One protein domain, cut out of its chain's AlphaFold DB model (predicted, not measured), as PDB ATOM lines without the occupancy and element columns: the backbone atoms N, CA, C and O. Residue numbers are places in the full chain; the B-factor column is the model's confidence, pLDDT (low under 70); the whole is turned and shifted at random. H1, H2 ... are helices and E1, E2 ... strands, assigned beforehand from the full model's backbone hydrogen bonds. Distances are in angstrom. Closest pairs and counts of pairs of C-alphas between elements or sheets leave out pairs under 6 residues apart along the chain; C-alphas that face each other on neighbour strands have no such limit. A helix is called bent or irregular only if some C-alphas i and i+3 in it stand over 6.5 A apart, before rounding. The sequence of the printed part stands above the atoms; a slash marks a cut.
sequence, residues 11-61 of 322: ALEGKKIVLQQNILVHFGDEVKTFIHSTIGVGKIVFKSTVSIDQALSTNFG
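What this domain is: This is residues 11 to 61 of the 322 residues of an uncharacterized protein of Daphnia pulex (UniProt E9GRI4). A hairpin of two strands, E1 and E2, stands between two helices, H1 over one side of it and H2 over the other, like three slabs in a row with few close contacts. Residues 11 to 12 add a short antiparallel pairing to residues 43 to 44 of E2. The printed part has 51 residues, with two named helices and two named strands that follow along the chain as H1, E1, E2, H2, and its class is mixed, helices and strands. It is compact, with a radius of gyration of the C-alphas of 10.9 A, yet flat, spanning 27 by 26 by 13 A.

How they stand to each other: After residues 11 to 16 comes H1, residues 17 to 30, and a tight link leads to E1, residues 31 to 35. The closest C-alphas of H1 and E1, those of Leu 24 and Val 31, are 7.2 A apart. A short link of 7 residues leads to E2, residues 43 to 47, the antiparallel neighbour of E1 at 154 degrees. N 32 and O 46, at 2.8 A, and N 34 and O 44, at 2.9 A, are within hydrogen-bond range. The closest C-alphas of H1 and E2, those of Glu 30 and Lys 47, are 5.8 A apart. A tight link leads to H2, residues 52 to 61, whose closest C-alpha pair with E2, Ala 55 and Phe 46, is 6.8 A apart. H1 and H2 are apart. Of the O i to N i+4 pairs, 8 of 10 in H1 and 4 of 6 in H2 are within range.

Where its parts are: H1 begins at C-alpha 17 (186.891, 194.980, 137.423) and is 18.8 A long; it is irregular, with C-alphas 26 and 29 at 9.5 A. E1 is 13.7 A long and E2 13.6 A. H2, 12.7 A long, ends at C-alpha 61 (191.345, 204.384, 159.501) and is only just irregular, with C-alphas 58 and 61 at 6.8 A.

The domain as a whole: The C-alphas farthest apart, those of Val 25 and Gly 61, are 28.2 A apart. The printed part has no cut, and no link between named elements is long. Mean pLDDT of the printed part is 78.5; it is under 70 at residues 11 to 16, 38 to 40 and 58 to 61.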
ATOM      1  N   ALA A  11     187.911 197.218 149.525       54.53
ATOM      2  CA  ALA A  11     188.972 197.796 148.710       54.53
ATOM      3  C   ALA A  11     189.203 196.872 147.510       54.53
ATOM      4  O   ALA A  11     189.593 195.713 147.679       54.53
ATOM      5  N   LEU A  12     188.917 197.349 146.300       56.91
ATOM      6  CA  LEU A  12     189.204 196.599 145.079       56.91
ATOM      7  C   LEU A  12     190.537 197.081 144.500       56.91
ATOM      8  O   LEU A  12     190.612 198.129 143.858       56.91
ATOM      9  N   GLU A  13     191.593 196.297 144.718       53.50
ATOM     10  CA  GLU A  13     192.884 196.492 144.059       53.50
ATOM     11  C   GLU A  13     192.841 195.951 142.623       53.50
ATOM     12  O   GLU A  13     192.560 194.771 142.414       53.50
ATOM     13  N   GLY A  14     193.133 196.833 141.657       49.22
ATOM     14  CA  GLY A  14     193.731 196.628 140.322       49.22
ATOM     15  C   GLY A  14     193.188 195.572 139.342       49.22
ATOM     16  O   GLY A  14     193.164 195.831 138.145       49.22
ATOM     17  N   LYS A  15     192.772 194.384 139.788       53.34
ATOM     18  CA  LYS A  15     192.465 193.214 138.942       53.34
ATOM     19  C   LYS A  15     191.037 192.673 139.089       53.34
ATOM     20  O   LYS A  15     190.724 191.627 138.535       53.34
ATOM     21  N   LYS A  16     190.147 193.363 139.811       63.56
ATOM     22  CA  LYS A  16     188.767 192.900 140.085       63.56
ATOM     23  C   LYS A  16     187.677 193.774 139.448       63.56
ATOM     24  O   LYS A  16     186.665 194.064 140.081       63.56
ATOM     25  N   ILE A  17     187.863 194.165 138.185       71.12
ATOM     26  CA  ILE A  17     186.891 194.980 137.423       71.12
ATOM     27  C   ILE A  17     185.531 194.265 137.313       71.12
ATOM     28  O   ILE A  17     184.491 194.876 137.547       71.12
ATOM     29  N   VAL A  18     185.544 192.949 137.069       79.31
ATOM     30  CA  VAL A  18     184.328 192.130 136.911       79.31
ATOM     31  C   VAL A  18     183.488 192.098 138.192       79.31
ATOM     32  O   VAL A  18     182.273 192.251 138.147       79.31
ATOM     33  N   LEU A  19     184.129 191.967 139.359       79.25
ATOM     34  CA  LEU A  19     183.418 191.965 140.640       79.25
ATOM     35  C   LEU A  19     182.774 193.328 140.924       79.25
ATOM     36  O   LEU A  19     181.652 193.379 141.417       79.25
ATOM     37  N   GLN A  20     183.454 194.427 140.580       81.06
ATOM     38  CA  GLN A  20     182.896 195.771 140.723       81.06
ATOM     39  C   GLN A  20     181.642 195.950 139.863       81.06
ATOM     40  O   GLN A  20     180.644 196.476 140.346       81.06
ATOM     41  N   GLN A  21     181.694 195.517 138.601       83.62
ATOM     42  CA  GLN A  21     180.540 195.563 137.706       83.62
ATOM     43  C   GLN A  21     179.396 194.707 138.236       83.62
ATOM     44  O   GLN A  21     178.280 195.200 138.298       83.62
ATOM     45  N   ASN A  22     179.667 193.494 138.718       87.75
ATOM     46  CA  ASN A  22     178.626 192.637 139.284       87.75
ATOM     47  C   ASN A  22     177.966 193.261 140.522       87.75
ATOM     48  O   ASN A  22     176.752 193.182 140.666       87.75
ATOM     49  N   ILE A  23     178.739 193.923 141.390       85.69
ATOM     50  CA  ILE A  23     178.202 194.641 142.556       85.69
ATOM     51  C   ILE A  23     177.352 195.837 142.109       85.69
ATOM     52  O   ILE A  23     176.247 196.015 142.607       85.69
ATOM     53  N   LEU A  24     177.826 196.634 141.149       86.50
ATOM     54  CA  LEU A  24     177.069 197.779 140.634       86.50
ATOM     55  C   LEU A  24     175.785 197.351 139.913       86.50
ATOM     56  O   LEU A  24     174.753 197.984 140.090       86.50
ATOM     57  N   VAL A  25     175.830 196.263 139.145       92.50
ATOM     58  CA  VAL A  25     174.659 195.704 138.456       92.50
ATOM     59  C   VAL A  25     173.655 195.138 139.459       92.50
ATOM     60  O   VAL A  25     172.455 195.301 139.271       92.50
ATOM     61  N   HIS A  26     174.127 194.484 140.523       92.81
ATOM     62  CA  HIS A  26     173.244 193.849 141.499       92.81
ATOM     63  C   HIS A  26     172.604 194.843 142.475       92.81
ATOM     64  O   HIS A  26     171.430 194.698 142.796       92.81
ATOM     65  N   PHE A  27     173.361 195.835 142.949       90.62
ATOM     66  CA  PHE A  27     172.904 196.772 143.985       90.62
ATOM     67  C   PHE A  27     172.488 198.147 143.443       90.62
ATOM     68  O   PHE A  27     171.889 198.925 144.181       90.62
ATOM     69  N   GLY A  28     172.790 198.462 142.179       92.38
ATOM     70  CA  GLY A  28     172.378 199.706 141.527       92.38
ATOM     71  C   GLY A  28     172.707 200.952 142.354       92.38
ATOM     72  O   GLY A  28     173.845 201.147 142.792       92.38
ATOM     73  N   ASP A  29     171.683 201.766 142.606       92.88
ATOM     74  CA  ASP A  29     171.786 203.058 143.298       92.88
ATOM     75  C   ASP A  29     171.903 202.937 144.831       92.88
ATOM     76  O   ASP A  29     172.104 203.930 145.541       92.88
ATOM     77  N   GLU A  30     171.816 201.722 145.382       92.38
ATOM     78  CA  GLU A  30     172.000 201.483 146.818       92.38
ATOM     79  C   GLU A  30     173.470 201.567 147.252       92.38
ATOM     80  O   GLU A  30     173.770 201.613 148.450       92.38
ATOM     81  N   VAL A  31     174.403 201.630 146.298       92.44
ATOM     82  CA  VAL A  31     175.843 201.720 146.550       92.44
ATOM     83  C   VAL A  31     176.480 202.887 145.799       92.44
ATOM     84  O   VAL A  31     176.140 203.215 144.668       92.44
ATOM     85  N   LYS A  32     177.455 203.527 146.439       91.81
ATOM     86  CA  LYS A  32     178.328 204.549 145.858       91.81
ATOM     87  C   LYS A  32     179.745 204.014 145.766       91.81
ATOM     88  O   LYS A  32     180.152 203.131 146.521       91.81
ATOM     89  N   THR A  33     180.510 204.574 144.832       89.75
ATOM     90  CA  THR A  33     181.924 204.237 144.669       89.75
ATOM     91  C   THR A  33     182.796 205.478 144.766       89.75
ATOM     92  O   THR A  33     182.432 206.529 144.247       89.75
ATOM     93  N   PHE A  34     183.948 205.352 145.414       88.94
ATOM     94  CA  PHE A  34     184.924 206.425 145.588       88.94
ATOM     95  C   PHE A  34     186.326 205.898 145.291       88.94
ATOM     96  O   PHE A  34     186.689 204.816 145.748       88.94
ATOM     97  N   ILE A  35     187.115 206.634 144.509       85.75
ATOM     98  CA  ILE A  35     188.522 206.294 144.266       85.75
ATOM     99  C   ILE A  35     189.344 206.966 145.358       85.75
ATOM    100  O   ILE A  35     189.350 208.190 145.466       85.75
ATOM    101  N   HIS A  36     190.022 206.167 146.176       81.62
ATOM    102  CA  HIS A  36     190.815 206.689 147.279       81.62
ATOM    103  C   HIS A  36     192.130 207.301 146.767       81.62
ATOM    104  O   HIS A  36     192.787 206.725 145.903       81.62
ATOM    105  N   SER A  37     192.537 208.449 147.319       78.19
ATOM    106  CA  SER A  37     193.743 209.181 146.892       78.19
ATOM    107  C   SER A  37     195.052 208.438 147.194       78.19
ATOM    108  O   SER A  37     196.026 208.553 146.454       78.19
ATOM    109  N   THR A  38     195.089 207.651 148.273       69.06
ATOM    110  CA  THR A  38     196.245 206.807 148.621       69.06
ATOM    111  C   THR A  38     196.479 205.681 147.612       69.06
ATOM    112  O   THR A  38     195.629 204.809 147.417       69.06
ATOM    113  N   ILE A  39     197.694 205.647 147.059       67.44
ATOM    114  CA  ILE A  39     198.187 204.590 146.167       67.44
ATOM    115  C   ILE A  39     198.015 203.212 146.828       67.44
ATOM    116  O   ILE A  39     198.447 202.996 147.961       67.44
ATOM    117  N   GLY A  40     197.390 202.277 146.106       60.56
ATOM    118  CA  GLY A  40     197.163 200.894 146.543       60.56
ATOM    119  C   GLY A  40     195.801 200.625 147.193       60.56
ATOM    120  O   GLY A  40     195.375 199.485 147.217       60.56
ATOM    121  N   VAL A  41     195.056 201.637 147.650       71.00
ATOM    122  CA  VAL A  41     193.715 201.403 148.238       71.00
ATOM    123  C   VAL A  41     192.662 201.100 147.162       71.00
ATOM    124  O   VAL A  41     191.728 200.332 147.386       71.00
ATOM    125  N   GLY A  42     192.829 201.674 145.971       80.25
ATOM    126  CA  GLY A  42     191.925 201.452 144.847       80.25
ATOM    127  C   GLY A  42     190.547 202.087 145.052       80.25
ATOM    128  O   GLY A  42     190.415 203.169 145.633       80.25
ATOM    129  N   LYS A  43     189.515 201.428 144.515       84.88
ATOM    130  CA  LYS A  43     188.129 201.908 144.565       84.88
ATOM    131  C   LYS A  43     187.400 201.298 145.760       84.88
ATOM    132  O   LYS A  43     187.423 200.082 145.948       84.88
ATOM    133  N   ILE A  44     186.738 202.149 146.531       85.75
ATOM    134  CA  ILE A  44     185.927 201.795 147.691       85.75
ATOM    135  C   ILE A  44     184.462 201.799 147.264       85.75
ATOM    136  O   ILE A  44     184.009 202.761 146.643       85.75
ATOM    137  N   VAL A  45     183.728 200.740 147.603       88.06
ATOM    138  CA  VAL A  45     182.272 200.644 147.419       88.06
ATOM    139  C   VAL A  45     181.604 200.650 148.792       88.06
ATOM    140  O   VAL A  45     182.034 199.910 149.676       88.06
ATOM    141  N   PHE A  46     180.595 201.498 148.982       88.69
ATOM    142  CA  PHE A  46     179.877 201.665 150.252       88.69
ATOM    143  C   PHE A  46     178.406 202.017 150.003       88.69
ATOM    144  O   PHE A  46     178.043 202.427 148.903       88.69
ATOM    145  N   LYS A  47     177.545 201.858 151.014       91.12
ATOM    146  CA  LYS A  47     176.105 202.139 150.894       91.12
ATOM    147  C   LYS A  47     175.850 203.613 150.566       91.12
ATOM    148  O   LYS A  47     176.457 204.496 151.168       91.12
ATOM    149  N   SER A  48     174.922 203.891 149.654       92.62
ATOM    150  CA  SER A  48     174.660 205.244 149.146       92.62
ATOM    151  C   SER A  48     174.151 206.228 150.208       92.62
ATOM    152  O   SER A  48     174.330 207.441 150.049       92.62
ATOM    153  N   THR A  49     173.590 205.708 151.305       92.31
ATOM    154  CA  THR A  49     173.130 206.461 152.482       92.31
ATOM    155  C   THR A  49     174.257 206.888 153.431       92.31
ATOM    156  O   THR A  49     174.015 207.700 154.318       92.31
ATOM    157  N   VAL A  50     175.465 206.334 153.294       87.00
ATOM    158  CA  VAL A  50     176.624 206.646 154.148       87.00
ATOM    159  C   VAL A  50     177.454 207.741 153.475       87.00
ATOM    160  O   VAL A  50     177.697 207.685 152.268       87.00
ATOM    161  N   SER A  51     177.883 208.756 154.230       91.31
ATOM    162  CA  SER A  51     178.762 209.805 153.695       91.31
ATOM    163  C   SER A  51     180.176 209.269 153.442       91.31
ATOM    164  O   SER A  51     180.601 208.290 154.056       91.31
ATOM    165  N   ILE A  52     180.929 209.919 152.551       86.44
ATOM    166  CA  ILE A  52     182.313 209.519 152.242       86.44
ATOM    167  C   ILE A  52     183.173 209.543 153.515       86.44
ATOM    168  O   ILE A  52     183.875 208.576 153.795       86.44
ATOM    169  N   ASP A  53     183.058 210.584 154.339       83.00
ATOM    170  CA  ASP A  53     183.836 210.706 155.581       83.00
ATOM    171  C   ASP A  53     183.506 209.593 156.588       83.00
ATOM    172  O   ASP A  53     184.390 208.995 157.212       83.00
ATOM    173  N   GLN A  54     182.222 209.241 156.704       83.12
ATOM    174  CA  GLN A  54     181.789 208.126 157.539       83.12
ATOM    175  C   GLN A  54     182.289 206.784 156.982       83.12
ATOM    176  O   GLN A  54     182.701 205.917 157.747       83.12
ATOM    177  N   ALA A  55     182.337 206.625 155.658       80.06
ATOM    178  CA  ALA A  55     182.869 205.430 155.011       80.06
ATOM    179  C   ALA A  55     184.391 205.261 155.187       80.06
ATOM    180  O   ALA A  55     184.890 204.144 155.346       80.06
ATOM    181  N   LEU A  56     185.141 206.364 155.188       76.62
ATOM    182  CA  LEU A  56     186.592 206.351 155.394       76.62
ATOM    183  C   LEU A  56     186.961 206.063 156.858       76.62
ATOM    184  O   LEU A  56     187.922 205.336 157.134       76.62
ATOM    185  N   SER A  57     186.171 206.577 157.802       72.50
ATOM    186  CA  SER A  57     186.407 206.403 159.241       72.50
ATOM    187  C   SER A  57     186.100 204.993 159.763       72.50
ATOM    188  O   SER A  57     186.772 204.531 160.689       72.50
ATOM    189  N   THR A  58     185.139 204.275 159.173       66.44
ATOM    190  CA  THR A  58     184.691 202.967 159.681       66.44
ATOM    191  C   THR A  58     185.639 201.816 159.355       66.44
ATOM    192  O   THR A  58     185.743 200.900 160.169       66.44
ATOM    193  N   ASN A  59     186.374 201.858 158.235       58.66
ATOM    194  CA  ASN A  59     187.231 200.732 157.825       58.66
ATOM    195  C   ASN A  59     188.640 201.088 157.336       58.66
ATOM    196  O   ASN A  59     189.557 200.285 157.513       58.66
ATOM    197  N   PHE A  60     188.867 202.292 156.805       52.78
ATOM    198  CA  PHE A  60     190.178 202.665 156.251       52.78
ATOM    199  C   PHE A  60     191.099 203.363 157.262       52.78
ATOM    200  O   PHE A  60     192.316 203.341 157.102       52.78
ATOM    201  N   GLY A  61     190.557 203.851 158.383       48.50
ATOM    202  CA  GLY A  61     191.345 204.384 159.501       48.50
ATOM    203  C   GLY A  61     192.085 203.341 160.361       48.50
ATOM    204  O   GLY A  61     192.863 203.724 161.235       48.50
TER     205      GLY A  61